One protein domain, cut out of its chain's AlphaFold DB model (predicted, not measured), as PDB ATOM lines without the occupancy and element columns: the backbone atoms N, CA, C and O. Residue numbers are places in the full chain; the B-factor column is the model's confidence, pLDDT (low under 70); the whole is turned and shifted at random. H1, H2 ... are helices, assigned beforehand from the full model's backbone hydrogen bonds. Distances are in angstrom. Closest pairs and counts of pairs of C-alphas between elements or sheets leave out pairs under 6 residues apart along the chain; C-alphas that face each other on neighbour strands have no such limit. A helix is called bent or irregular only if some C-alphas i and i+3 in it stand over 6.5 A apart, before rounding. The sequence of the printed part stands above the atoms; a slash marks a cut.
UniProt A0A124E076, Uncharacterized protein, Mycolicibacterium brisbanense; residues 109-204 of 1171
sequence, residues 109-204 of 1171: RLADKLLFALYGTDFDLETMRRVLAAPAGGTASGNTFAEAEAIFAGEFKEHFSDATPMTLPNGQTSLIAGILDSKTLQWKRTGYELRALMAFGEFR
ATOM      1  N   ARG A 109      18.149   9.307  32.029       90.31
ATOM      2  CA  ARG A 109      18.885  10.417  31.407       90.31
ATOM      3  C   ARG A 109      18.957  11.596  32.374       90.31
ATOM      4  O   ARG A 109      18.183  11.699  33.325       90.31
ATOM      5  N   LEU A 110      19.838  12.548  32.071       88.69
ATOM      6  CA  LEU A 110      19.945  13.803  32.820       88.69
ATOM      7  C   LEU A 110      18.590  14.534  32.919       88.69
ATOM      8  O   LEU A 110      18.187  14.930  34.007       88.69
ATOM      9  N   ALA A 111      17.851  14.633  31.808       91.50
ATOM     10  CA  ALA A 111      16.525  15.256  31.780       91.50
ATOM     11  C   ALA A 111      15.504  14.545  32.682       91.50
ATOM     12  O   ALA A 111      14.722  15.214  33.348       91.50
ATOM     13  N   ASP A 112      15.534  13.208  32.736       92.81
ATOM     14  CA  ASP A 112      14.614  12.419  33.564       92.81
ATOM     15  C   ASP A 112      14.904  12.667  35.054       92.81
ATOM     16  O   ASP A 112      13.994  12.913  35.842       92.81
ATOM     17  N   LYS A 113      16.190  12.702  35.436       92.00
ATOM     18  CA  LYS A 113      16.617  13.025  36.810       92.00
ATOM     19  C   LYS A 113      16.221  14.452  37.213       92.00
ATOM     20  O   LYS A 113      15.736  14.653  38.324       92.00
ATOM     21  N   LEU A 114      16.388  15.426  36.312       91.12
ATOM     22  CA  LEU A 114      15.959  16.812  36.540       91.12
ATOM     23  C   LEU A 114      14.433  16.927  36.635       91.12
ATOM     24  O   LEU A 114      13.943  17.665  37.483       91.12
ATOM     25  N   LEU A 115      13.675  16.168  35.834       91.88
ATOM     26  CA  LEU A 115      12.220  16.107  35.966       91.88
ATOM     27  C   LEU A 115      11.831  15.674  37.377       91.88
ATOM     28  O   LEU A 115      11.065  16.384  38.015       91.88
ATOM     29  N   PHE A 116      12.365  14.560  37.885       89.31
ATOM     30  CA  PHE A 116      12.011  14.080  39.229       89.31
ATOM     31  C   PHE A 116      12.405  15.065  40.324       89.31
ATOM     32  O   PHE A 116      11.681  15.217  41.302       89.31
ATOM     33  N   ALA A 117      13.515  15.778  40.145       88.75
ATOM     34  CA  ALA A 117      13.916  16.809  41.085       88.75
ATOM     35  C   ALA A 117      12.986  18.039  41.050       88.75
ATOM     36  O   ALA A 117      12.815  18.690  42.074       88.75
ATOM     37  N   LEU A 118      12.354  18.350  39.915       88.25
ATOM     38  CA  LEU A 118      11.448  19.500  39.747       88.25
ATOM     39  C   LEU A 118       9.967  19.166  39.962       88.25
ATOM     40  O   LEU A 118       9.155  20.064  40.199       88.25
ATOM     41  N   TYR A 119       9.599  17.898  39.816       83.75
ATOM     42  CA  TYR A 119       8.221  17.435  39.835       83.75
ATOM     43  C   TYR A 119       7.675  17.361  41.270       83.75
ATOM     44  O   TYR A 119       8.344  16.881  42.183       83.75
ATOM     45  N   GLY A 120       6.436  17.826  41.459       77.81
ATOM     46  CA  GLY A 120       5.782  17.963  42.768       77.81
ATOM     47  C   GLY A 120       5.444  19.417  43.110       77.81
ATOM     48  O   GLY A 120       5.610  20.310  42.278       77.81
ATOM     49  N   THR A 121       4.935  19.670  44.319       65.31
ATOM     50  CA  THR A 121       4.759  21.039  44.845       65.31
ATOM     51  C   THR A 121       6.114  21.681  45.111       65.31
ATOM     52  O   THR A 121       6.377  22.793  44.657       65.31
ATOM     53  N   ASP A 122       7.012  20.913  45.719       70.00
ATOM     54  CA  ASP A 122       8.378  21.317  46.021       70.00
ATOM     55  C   ASP A 122       9.340  20.910  44.896       70.00
ATOM     56  O   ASP A 122       8.929  20.392  43.852       70.00
ATOM     57  N   PHE A 123      10.620  21.209  45.078       81.75
ATOM     58  CA  PHE A 123      11.696  20.686  44.248       81.75
ATOM     59  C   PHE A 123      12.819  20.189  45.164       81.75
ATOM     60  O   PHE A 123      13.012  20.691  46.272       81.75
ATOM     61  N   ASP A 124      13.563  19.196  44.702       82.62
ATOM     62  CA  ASP A 124      14.687  18.620  45.422       82.62
ATOM     63  C   ASP A 124      15.972  19.355  45.072       82.62
ATOM     64  O   ASP A 124      16.625  19.088  44.059       82.62
ATOM     65  N   LEU A 125      16.309  20.316  45.925       84.44
ATOM     66  CA  LEU A 125      17.487  21.141  45.743       84.44
ATOM     67  C   LEU A 125      18.780  20.323  45.704       84.44
ATOM     68  O   LEU A 125      19.640  20.575  44.861       84.44
ATOM     69  N   GLU A 126      18.936  19.366  46.611       85.50
ATOM     70  CA  GLU A 126      20.183  18.615  46.716       85.50
ATOM     71  C   GLU A 126      20.356  17.671  45.522       85.50
ATOM     72  O   GLU A 126      21.442  17.610  44.936       85.50
ATOM     73  N   THR A 127      19.269  17.043  45.053       85.25
ATOM     74  CA  THR A 127      19.307  16.270  43.807       85.25
ATOM     75  C   THR A 127      19.613  17.174  42.612       85.25
ATOM     76  O   THR A 127      20.447  16.798  41.792       85.25
ATOM     77  N   MET A 128      19.027  18.374  42.519       88.38
ATOM     78  CA  MET A 128      19.348  19.335  41.453       88.38
ATOM     79  C   MET A 128      20.828  19.731  41.461       88.38
ATOM     80  O   MET A 128      21.483  19.646  40.423       88.38
ATOM     81  N   ARG A 129      21.371  20.125  42.622       87.12
ATOM     82  CA  ARG A 129      22.791  20.482  42.789       87.12
ATOM     83  C   ARG A 129      23.691  19.355  42.309       87.12
ATOM     84  O   ARG A 129      24.560  19.577  41.474       87.12
ATOM     85  N   ARG A 130      23.435  18.135  42.785       87.25
ATOM     86  CA  ARG A 130      24.182  16.931  42.406       87.25
ATOM     87  C   ARG A 130      24.129  16.668  40.905       87.25
ATOM     88  O   ARG A 130      25.156  16.415  40.286       87.25
ATOM     89  N   VAL A 131      22.928  16.685  40.338       86.94
ATOM     90  CA  VAL A 131      22.676  16.307  38.947       86.94
ATOM     91  C   VAL A 131      23.250  17.346  37.978       86.94
ATOM     92  O   VAL A 131      23.773  16.962  36.936       86.94
ATOM     93  N   LEU A 132      23.213  18.635  38.328       86.94
ATOM     94  CA  LEU A 132      23.777  19.717  37.513       86.94
ATOM     95  C   LEU A 132      25.291  19.899  37.691       86.94
ATOM     96  O   LEU A 132      25.960  20.289  36.740       86.94
ATOM     97  N   ALA A 133      25.837  19.619  38.880       83.00
ATOM     98  CA  ALA A 133      27.279  19.675  39.138       83.00
ATOM     99  C   ALA A 133      28.028  18.438  38.617       83.00
ATOM    100  O   ALA A 133      29.258  18.442  38.545       83.00
ATOM    101  N   ALA A 134      27.311  17.361  38.275       77.06
ATOM    102  CA  ALA A 134      27.921  16.187  37.677       77.06
ATOM    103  C   ALA A 134      28.594  16.599  36.352       77.06
ATOM    104  O   ALA A 134      27.914  17.118  35.462       77.06
ATOM    105  N   PRO A 135      29.917  16.390  36.189       61.53
ATOM    106  CA  PRO A 135      30.607  16.780  34.970       61.53
ATOM    107  C   PRO A 135      29.918  16.121  33.776       61.53
ATOM    108  O   PRO A 135      29.659  14.916  33.797       61.53
ATOM    109  N   ALA A 136      29.653  16.899  32.724       49.97
ATOM    110  CA  ALA A 136      28.924  16.472  31.523       49.97
ATOM    111  C   ALA A 136      29.487  15.202  30.834       49.97
ATOM    112  O   ALA A 136      28.851  14.654  29.940       49.97
ATOM    113  N   GLY A 137      30.665  14.714  31.247       40.06
ATOM    114  CA  GLY A 137      31.283  13.468  30.785       40.06
ATOM    115  C   GLY A 137      31.033  12.218  31.644       40.06
ATOM    116  O   GLY A 137      31.643  11.192  31.363       40.06
ATOM    117  N   GLY A 138      30.211  12.279  32.701       40.72
ATOM    118  CA  GLY A 138      30.012  11.164  33.644       40.72
ATOM    119  C   GLY A 138      28.846  10.216  33.338       40.72
ATOM    120  O   GLY A 138      28.815   9.100  33.853       40.72
ATOM    121  N   THR A 139      27.881  10.613  32.507       45.34
ATOM    122  CA  THR A 139      26.879   9.673  31.995       45.34
ATOM    123  C   THR A 139      27.444   9.012  30.746       45.34
ATOM    124  O   THR A 139      27.931   9.688  29.843       45.34
ATOM    125  N   ALA A 140      27.346   7.683  30.653       43.03
ATOM    126  CA  ALA A 140      27.735   6.928  29.458       43.03
ATOM    127  C   ALA A 140      27.037   7.417  28.164       43.03
ATOM    128  O   ALA A 140      27.412   7.009  27.069       43.03
ATOM    129  N   SER A 141      26.030   8.294  28.282       47.78
ATOM    130  CA  SER A 141      25.295   8.895  27.176       47.78
ATOM    131  C   SER A 141      25.867  10.230  26.666       47.78
ATOM    132  O   SER A 141      25.453  10.663  25.598       47.78
ATOM    133  N   GLY A 142      26.817  10.875  27.361       49.47
ATOM    134  CA  GLY A 142      27.425  12.141  26.911       49.47
ATOM    135  C   GLY A 142      26.490  13.357  26.945       49.47
ATOM    136  O   GLY A 142      26.785  14.368  26.307       49.47
ATOM    137  N   ASN A 143      25.370  13.275  27.673       57.97
ATOM    138  CA  ASN A 143      24.341  14.308  27.603       57.97
ATOM    139  C   ASN A 143      24.783  15.591  28.306       57.97
ATOM    140  O   ASN A 143      24.887  15.648  29.533       57.97
ATOM    141  N   THR A 144      24.964  16.648  27.520       79.31
ATOM    142  CA  THR A 144      25.169  18.009  28.030       79.31
ATOM    143  C   THR A 144      23.878  18.572  28.641       79.31
ATOM    144  O   THR A 144      22.775  18.118  28.328       79.31
ATOM    145  N   PHE A 145      23.980  19.615  29.474       86.19
ATOM    146  CA  PHE A 145      22.796  20.334  29.965       86.19
ATOM    147  C   PHE A 145      21.906  20.835  28.810       86.19
ATOM    148  O   PHE A 145      20.686  20.772  28.907       86.19
ATOM    149  N   ALA A 146      22.499  21.238  27.679       87.50
ATOM    150  CA  ALA A 146      21.755  21.655  26.490       87.50
ATOM    151  C   ALA A 146      20.879  20.531  25.905       87.50
ATOM    152  O   ALA A 146      19.761  20.785  25.458       87.50
ATOM    153  N   GLU A 147      21.351  19.282  25.932       88.94
ATOM    154  CA  GLU A 147      20.531  18.133  25.538       88.94
ATOM    155  C   GLU A 147      19.421  17.860  26.547       88.94
ATOM    156  O   GLU A 147      18.295  17.565  26.149       88.94
ATOM    157  N   ALA A 148      19.715  17.980  27.845       90.06
ATOM    158  CA  ALA A 148      18.698  17.823  28.874       90.06
ATOM    159  C   ALA A 148      17.589  18.871  28.729       90.06
ATOM    160  O   ALA A 148      16.418  18.514  28.759       90.06
ATOM    161  N   GLU A 149      17.953  20.129  28.486       92.25
ATOM    162  CA  GLU A 149      17.045  21.239  28.199       92.25
ATOM    163  C   GLU A 149      16.199  20.976  26.938       92.25
ATOM    164  O   GLU A 149      14.981  21.149  26.963       92.25
ATOM    165  N   ALA A 150      16.808  20.479  25.854       91.88
ATOM    166  CA  ALA A 150      16.086  20.129  24.629       91.88
ATOM    167  C   ALA A 150      15.082  18.981  24.844       91.88
ATOM    168  O   ALA A 150      13.946  19.060  24.370       91.88
ATOM    169  N   ILE A 151      15.474  17.937  25.588       90.62
ATOM    170  CA  ILE A 151      14.574  16.843  25.981       90.62
ATOM    171  C   ILE A 151      13.451  17.389  26.862       90.62
ATOM    172  O   ILE A 151      12.292  17.057  26.639       90.62
ATOM    173  N   PHE A 152      13.757  18.266  27.817       90.25
ATOM    174  CA  PHE A 152      12.763  18.851  28.710       90.25
ATOM    175  C   PHE A 152      11.716  19.664  27.937       90.25
ATOM    176  O   PHE A 152      10.513  19.488  28.132       90.25
ATOM    177  N   ALA A 153      12.166  20.501  27.000       90.75
ATOM    178  CA  ALA A 153      11.302  21.301  26.139       90.75
ATOM    179  C   ALA A 153      10.459  20.456  25.164       90.75
ATOM    180  O   ALA A 153       9.365  20.884  24.785       90.75
ATOM    181  N   GLY A 154      10.957  19.285  24.751       91.88
ATOM    182  CA  GLY A 154      10.274  18.380  23.824       91.88
ATOM    183  C   GLY A 154       9.327  17.378  24.491       91.88
ATOM    184  O   GLY A 154       8.218  17.180  24.005       91.88
ATOM    185  N   GLU A 155       9.754  16.745  25.586       90.94
ATOM    186  CA  GLU A 155       9.044  15.636  26.239       90.94
ATOM    187  C   GLU A 155       8.251  16.075  27.480       90.94
ATOM    188  O   GLU A 155       7.195  15.507  27.747       90.94
ATOM    189  N   PHE A 156       8.715  17.081  28.235       90.19
ATOM    190  CA  PHE A 156       8.147  17.414  29.556       90.19
ATOM    191  C   PHE A 156       7.452  18.772  29.642       90.19
ATOM    192  O   PHE A 156       6.809  19.062  30.650       90.19
ATOM    193  N   LYS A 157       7.523  19.599  28.594       87.88
ATOM    194  CA  LYS A 157       6.937  20.948  28.572       87.88
ATOM    195  C   LYS A 157       5.455  20.987  28.956       87.88
ATOM    196  O   LYS A 157       5.029  21.930  29.615       87.88
ATOM    197  N   GLU A 158       4.675  19.976  28.580       87.31
ATOM    198  CA  GLU A 158       3.243  19.900  28.909       87.31
ATOM    199  C   GLU A 158       2.976  19.828  30.423       87.31
ATOM    200  O   GLU A 158       1.919  20.258  30.875       87.31
ATOM    201  N   HIS A 159       3.940  19.353  31.220       85.19
ATOM    202  CA  HIS A 159       3.842  19.317  32.684       85.19
ATOM    203  C   HIS A 159       4.138  20.669  33.346       85.19
ATOM    204  O   HIS A 159       3.871  20.836  34.534       85.19
ATOM    205  N   PHE A 160       4.673  21.630  32.587       85.25
ATOM    206  CA  PHE A 160       5.100  22.940  33.076       85.25
ATOM    207  C   PHE A 160       4.658  24.055  32.124       85.25
ATOM    208  O   PHE A 160       5.435  24.952  31.792       85.25
ATOM    209  N   SER A 161       3.408  23.992  31.662       83.31
ATOM    210  CA  SER A 161       2.859  24.918  30.661       83.31
ATOM    211  C   SER A 161       2.978  26.394  31.044       83.31
ATOM    212  O   SER A 161       3.061  27.243  30.158       83.31
ATOM    213  N   ASP A 162       3.010  26.682  32.345       85.06
ATOM    214  CA  ASP A 162       2.995  28.041  32.889       85.06
ATOM    215  C   ASP A 162       4.410  28.604  33.109       85.06
ATOM    216  O   ASP A 162       4.577  29.790  33.406       85.06
ATOM    217  N   ALA A 163       5.448  27.778  32.954       88.25
ATOM    218  CA  ALA A 163       6.823  28.207  33.143       88.25
ATOM    219  C   ALA A 163       7.299  29.058  31.959       88.25
ATOM    220  O   ALA A 163       7.320  28.622  30.805       88.25
ATOM    221  N   THR A 164       7.732  30.284  32.254       90.81
ATOM    222  CA  THR A 164       8.363  31.160  31.262       90.81
ATOM    223  C   THR A 164       9.869  30.913  31.270       90.81
ATOM    224  O   THR A 164      10.473  31.042  32.333       90.81
ATOM    225  N   PRO A 165      10.497  30.578  30.130       93.25
ATOM    226  CA  PRO A 165      11.940  30.378  30.073       93.25
ATOM    227  C   PRO A 165      12.718  31.589  30.605       93.25
ATOM    228  O   PRO A 165      12.375  32.733  30.301       93.25
ATOM    229  N   MET A 166      13.778  31.337  31.370       91.81
ATOM    230  CA  MET A 166      14.595  32.374  32.003       91.81
ATOM    231  C   MET A 166      15.973  32.459  31.347       91.81
ATOM    232  O   MET A 166      16.549  31.443  30.959       91.81
ATOM    233  N   THR A 167      16.522  33.668  31.253       92.25
ATOM    234  CA  THR A 167      17.905  33.878  30.812       92.25
ATOM    235  C   THR A 167      18.877  33.511  31.933       92.25
ATOM    236  O   THR A 167      18.815  34.046  33.039       92.25
ATOM    237  N   LEU A 168      19.775  32.582  31.631       93.38
ATOM    238  CA  LEU A 168      20.884  32.154  32.467       93.38
ATOM    239  C   LEU A 168      22.027  33.189  32.442       93.38
ATOM    240  O   LEU A 168      22.111  33.981  31.503       93.38
ATOM    241  N   PRO A 169      22.974  33.159  33.401       92.94
ATOM    242  CA  PRO A 169      24.065  34.138  33.447       92.94
ATOM    243  C   PRO A 169      25.059  34.047  32.270       92.94
ATOM    244  O   PRO A 169      25.891  34.928  32.093       92.94
ATOM    245  N   ASN A 170      24.995  33.000  31.442       93.19
ATOM    246  CA  ASN A 170      25.743  32.911  30.179       93.19
ATOM    247  C   ASN A 170      24.973  33.498  28.971       93.19
ATOM    248  O   ASN A 170      25.441  33.393  27.838       93.19
ATOM    249  N   GLY A 171      23.782  34.067  29.193       92.62
ATOM    250  CA  GLY A 171      22.894  34.615  28.165       92.62
ATOM    251  C   GLY A 171      21.991  33.591  27.466       92.62
ATOM    252  O   GLY A 171      21.129  33.991  26.683       92.62
ATOM    253  N   GLN A 172      22.144  32.289  27.726       92.81
ATOM    254  CA  GLN A 172      21.255  31.261  27.175       92.81
ATOM    255  C   GLN A 172      19.899  31.282  27.879       92.81
ATOM    256  O   GLN A 172      19.804  31.592  29.061       92.81
ATOM    257  N   THR A 173      18.836  30.918  27.172       94.19
ATOM    258  CA  THR A 173      17.503  30.781  27.766       94.19
ATOM    259  C   THR A 173      17.259  29.328  28.174       94.19
ATOM    260  O   THR A 173      17.554  28.426  27.394       94.19
ATOM    261  N   SER A 174      16.699  29.100  29.363       94.31
ATOM    262  CA  SER A 174      16.352  27.770  29.880       94.31
ATOM    263  C   SER A 174      14.922  27.739  30.427       94.31
ATOM    264  O   SER A 174      14.542  28.535  31.290       94.31
ATOM    265  N   LEU A 175      14.120  26.800  29.922       93.56
ATOM    266  CA  LEU A 175      12.815  26.422  30.456       93.56
ATOM    267  C   LEU A 175      12.963  25.821  31.853       93.56
ATOM    268  O   LEU A 175      12.175  26.168  32.726       93.56
ATOM    269  N   ILE A 176      13.984  24.990  32.092       92.69
ATOM    270  CA  ILE A 176      14.255  24.412  33.417       92.69
ATOM    271  C   ILE A 176      14.474  25.518  34.460       92.69
ATOM    272  O   ILE A 176      13.886  25.484  35.542       92.69
ATOM    273  N   ALA A 177      15.248  26.551  34.116       91.38
ATOM    274  CA  ALA A 177      15.422  27.724  34.969       91.38
ATOM    275  C   ALA A 177      14.112  28.496  35.187       91.38
ATOM    276  O   ALA A 177      13.834  28.926  36.303       91.38
ATOM    277  N   GLY A 178      13.281  28.614  34.149       90.81
ATOM    278  CA  GLY A 178      11.942  29.200  34.247       90.81
ATOM    279  C   GLY A 178      11.005  28.457  35.204       90.81
ATOM    280  O   GLY A 178      10.260  29.070  35.967       90.81
ATOM    281  N   ILE A 179      11.071  27.123  35.208       89.69
ATOM    282  CA  ILE A 179      10.303  26.272  36.126       89.69
ATOM    283  C   ILE A 179      10.746  26.513  37.568       89.69
ATOM    284  O   ILE A 179       9.901  26.704  38.445       89.69
ATOM    285  N   LEU A 180      12.057  26.540  37.817       87.69
ATOM    286  CA  LEU A 180      12.616  26.840  39.138       87.69
ATOM    287  C   LEU A 180      12.176  28.217  39.645       87.69
ATOM    288  O   LEU A 180      11.795  28.356  40.807       87.69
ATOM    289  N   ASP A 181      12.186  29.217  38.767       84.62
ATOM    290  CA  ASP A 181      11.772  30.580  39.092       84.62
ATOM    291  C   ASP A 181      10.289  30.645  39.508       84.62
ATOM    292  O   ASP A 181       9.955  31.236  40.540       84.62
ATOM    293  N   SER A 182       9.414  29.922  38.793       81.81
ATOM    294  CA  SER A 182       7.978  29.821  39.110       81.81
ATOM    295  C   SER A 182       7.688  29.192  40.479       81.81
ATOM    296  O   SER A 182       6.676  29.498  41.107       81.81
ATOM    297  N   LYS A 183       8.608  28.367  40.997       76.50
ATOM    298  CA  LYS A 183       8.504  27.700  42.305       76.50
ATOM    299  C   LYS A 183       9.000  28.567  43.472       76.50
ATOM    300  O   LYS A 183       9.345  28.047  44.529       76.50
ATOM    301  N   THR A 184       8.995  29.895  43.325       63.91
ATOM    302  CA  THR A 184       9.352  30.902  44.353       63.91
ATOM    303  C   THR A 184      10.825  30.929  44.791       63.91
ATOM    304  O   THR A 184      11.159  31.433  45.864       63.91
ATOM    305  N   LEU A 185      11.752  30.475  43.937       62.44
ATOM    306  CA  LEU A 185      13.199  30.632  44.169       62.44
ATOM    307  C   LEU A 185      13.744  32.036  43.895       62.44
ATOM    308  O   LEU A 185      14.942  32.247  44.087       62.44
ATOM    309  N   GLN A 186      12.884  32.969  43.473       54.94
ATOM    310  CA  GLN A 186      13.252  34.193  42.753       54.94
ATOM    311  C   GLN A 186      14.336  35.060  43.429       54.94
ATOM    312  O   GLN A 186      14.956  35.866  42.747       54.94
ATOM    313  N   TRP A 187      14.629  34.877  44.727       55.78
ATOM    314  CA  TRP A 187      15.592  35.708  45.462       55.78
ATOM    315  C   TRP A 187      16.443  34.967  46.506       55.78
ATOM    316  O   TRP A 187      16.982  35.597  47.407       55.78
ATOM    317  N   LYS A 188      16.573  33.633  46.453       75.19
ATOM    318  CA  LYS A 188      17.466  32.899  47.381       75.19
ATOM    319  C   LYS A 188      18.832  32.661  46.730       75.19
ATOM    320  O   LYS A 188      18.894  32.411  45.530       75.19
ATOM    321  N   ARG A 189      19.916  32.633  47.523       85.56
ATOM    322  CA  ARG A 189      21.277  32.235  47.081       85.56
ATOM    323  C   ARG A 189      21.264  30.979  46.197       85.56
ATOM    324  O   ARG A 189      21.931  30.918  45.171       85.56
ATOM    325  N   THR A 190      20.413  30.028  46.557       85.62
ATOM    326  CA  THR A 190      20.102  28.813  45.806       85.62
ATOM    327  C   THR A 190      19.727  29.045  44.337       85.62
ATOM    328  O   THR A 190      20.146  28.289  43.468       85.62
ATOM    329  N   GLY A 191      18.944  30.081  44.031       88.19
ATOM    330  CA  GLY A 191      18.551  30.402  42.661       88.19
ATOM    331  C   GLY A 191      19.731  30.869  41.805       88.19
ATOM    332  O   GLY A 191      19.787  30.543  40.622       88.19
ATOM    333  N   TYR A 192      20.694  31.606  42.372       90.19
ATOM    334  CA  TYR A 192      21.941  31.962  41.670       90.19
ATOM    335  C   TYR A 192      22.802  30.730  41.427       90.19
ATOM    336  O   TYR A 192      23.277  30.532  40.313       90.19
ATOM    337  N   GLU A 193      22.933  29.878  42.442       91.38
ATOM    338  CA  GLU A 193      23.690  28.633  42.356       91.38
ATOM    339  C   GLU A 193      23.155  27.704  41.264       91.38
ATOM    340  O   GLU A 193      23.904  27.328  40.367       91.38
ATOM    341  N   LEU A 194      21.857  27.383  41.272       90.75
ATOM    342  CA  LEU A 194      21.273  26.503  40.257       90.75
ATOM    343  C   LEU A 194      21.400  27.098  38.851       90.75
ATOM    344  O   LEU A 194      21.716  26.376  37.909       90.75
ATOM    345  N   ARG A 195      21.209  28.414  38.693       91.12
ATOM    346  CA  ARG A 195      21.389  29.098  37.400       91.12
ATOM    347  C   ARG A 195      22.834  29.058  36.913       91.12
ATOM    348  O   ARG A 195      23.052  28.852  35.723       91.12
ATOM    349  N   ALA A 196      23.805  29.216  37.807       91.88
ATOM    350  CA  ALA A 196      25.220  29.087  37.481       91.88
ATOM    351  C   ALA A 196      25.589  27.646  37.103       91.88
ATOM    352  O   ALA A 196      26.210  27.434  36.064       91.88
ATOM    353  N   LEU A 197      25.113  26.655  37.864       91.00
ATOM    354  CA  LEU A 197      25.311  25.236  37.560       91.00
ATOM    355  C   LEU A 197      24.712  24.855  36.198       91.00
ATOM    356  O   LEU A 197      25.360  24.170  35.417       91.00
ATOM    357  N   MET A 198      23.521  25.351  35.854       91.12
ATOM    358  CA  MET A 198      22.931  25.147  34.523       91.12
ATOM    359  C   MET A 198      23.741  25.829  33.405       91.12
ATOM    360  O   MET A 198      23.878  25.284  32.314       91.12
ATOM    361  N   ALA A 199      24.281  27.021  33.667       90.81
ATOM    362  CA  ALA A 199      24.978  27.829  32.668       90.81
ATOM    363  C   ALA A 199      26.428  27.396  32.406       90.81
ATOM    364  O   ALA A 199      26.907  27.503  31.274       90.81
ATOM    365  N   PHE A 200      27.131  26.964  33.453       89.12
ATOM    366  CA  PHE A 200      28.578  26.736  33.446       89.12
ATOM    367  C   PHE A 200      28.985  25.367  34.004       89.12
ATOM    368  O   PHE A 200      30.148  24.998  33.875       89.12
ATOM    369  N   GLY A 201      28.066  24.612  34.614       88.06
ATOM    370  CA  GLY A 201      28.377  23.361  35.320       88.06
ATOM    371  C   GLY A 201      29.029  23.562  36.692       88.06
ATOM    372  O   GLY A 201      29.328  22.587  37.375       88.06
ATOM    373  N   GLU A 202      29.247  24.808  37.117       89.75
ATOM    374  CA  GLU A 202      29.894  25.159  38.382       89.75
ATOM    375  C   GLU A 202      29.293  26.440  38.977       89.75
ATOM    376  O   GLU A 202      28.775  27.296  38.256       89.75
ATOM    377  N   PHE A 203      29.368  26.578  40.305       92.38
ATOM    378  CA  PHE A 203      29.017  27.812  41.004       92.38
ATOM    379  C   PHE A 203      30.286  28.649  41.171       92.38
ATOM    380  O   PHE A 203      31.080  28.416  42.078       92.38
ATOM    381  N   ARG A 204      30.537  29.562  40.229       93.81
ATOM    382  CA  ARG A 204      31.797  30.313  40.181       93.81
ATOM    383  C   ARG A 204      31.810  31.362  41.285       93.81
ATOM    384  O   ARG A 204      30.768  31.848  41.716       93.81
TER     385      ARG A 204
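Overview. This is residues 109 to 204 of the 1171 residues of an uncharacterized protein of Mycolicibacterium brisbanense (UniProt A0A124E076). Four helices stand side by side as two hairpins, H1 with H2 and H4 with H5, and the longest helix, H3, crosses one end of this group. H2 and H5 join the two hairpins; on the other side H1 and H4 come close without clearly touching, and the bundle is looser there. The printed part has 96 residues, with five named helices in the order H1, H2, H3, H4, H5 and no named strand; its class is all helix. It is compact, with a radius of gyration of the C-alphas of 12.0 A, and rounded, spanning 33 by 30 by 25 A.

Arrangement. H1, residues 110 to 118, and H2, residues 125 to 133, form a helical hairpin, opposite ways at a shallow tilt of 20 degrees; their closest C-alphas, of Ala 117 and Met 128, are 6.0 A apart. H3, residues 145 to 160, touches H1 at a steep tilt of 45 degrees, the closest C-alphas being those of Ala 111 and Ala 148, 4.4 A apart. H4, residues 175 to 185, touches H3 at a steep tilt of 63 degrees, with the closest C-alphas, of Glu 149 and Ile 176, 6.7 A apart. H5, residues 189 to 200, forms a helical hairpin with H4, opposite ways at a shallow tilt of 8 degrees; the closest C-alphas, of Leu 185 and Gly 191, are 5.6 A apart. H5 touches H2 with residues 194 to 198 alone, the same way at a shallow tilt of 24 degrees; the closest C-alphas are those of Leu 132 and Leu 197, 5.7 A apart. H1 and H5 are apart, as are H2 and H4. Every O i to N i+4 pair is within hydrogen-bond range in H1, H2 and H5, against 8 of 12 in H3 and 5 of 7 in H4.

Along the chain. H1 begins at C-alpha 110, (19.945, 13.803, 32.820), and is 12.4 A long; H2 is 11.9 A long. H3 is 18.2 A long, with a kink of 60 degrees near residue 154, and is irregular: C-alphas 155 and 158 are 7.7 A apart. H4 is 14.3 A long and also irregular, with C-alphas 182 and 185 7.3 A apart. H5 is 16.4 A long and ends at C-alpha 200, (28.578, 26.736, 33.446).

Size, cuts and confidence. The C-alphas farthest apart, of Ala 140 and Trp 187, are 35.1 A apart. The printed part has no cut. The links H2 to H3 and H3 to H4 are long, H1 to H2 is short and H4 to H5 is tight. In the link from H3 to H4, residues 166 to 167 pair antiparallel with residues 173 to 174. The mean pLDDT of the printed part is 83.1; it is under 70 at residue 121, residues 135 to 143 and residues 184 to 187.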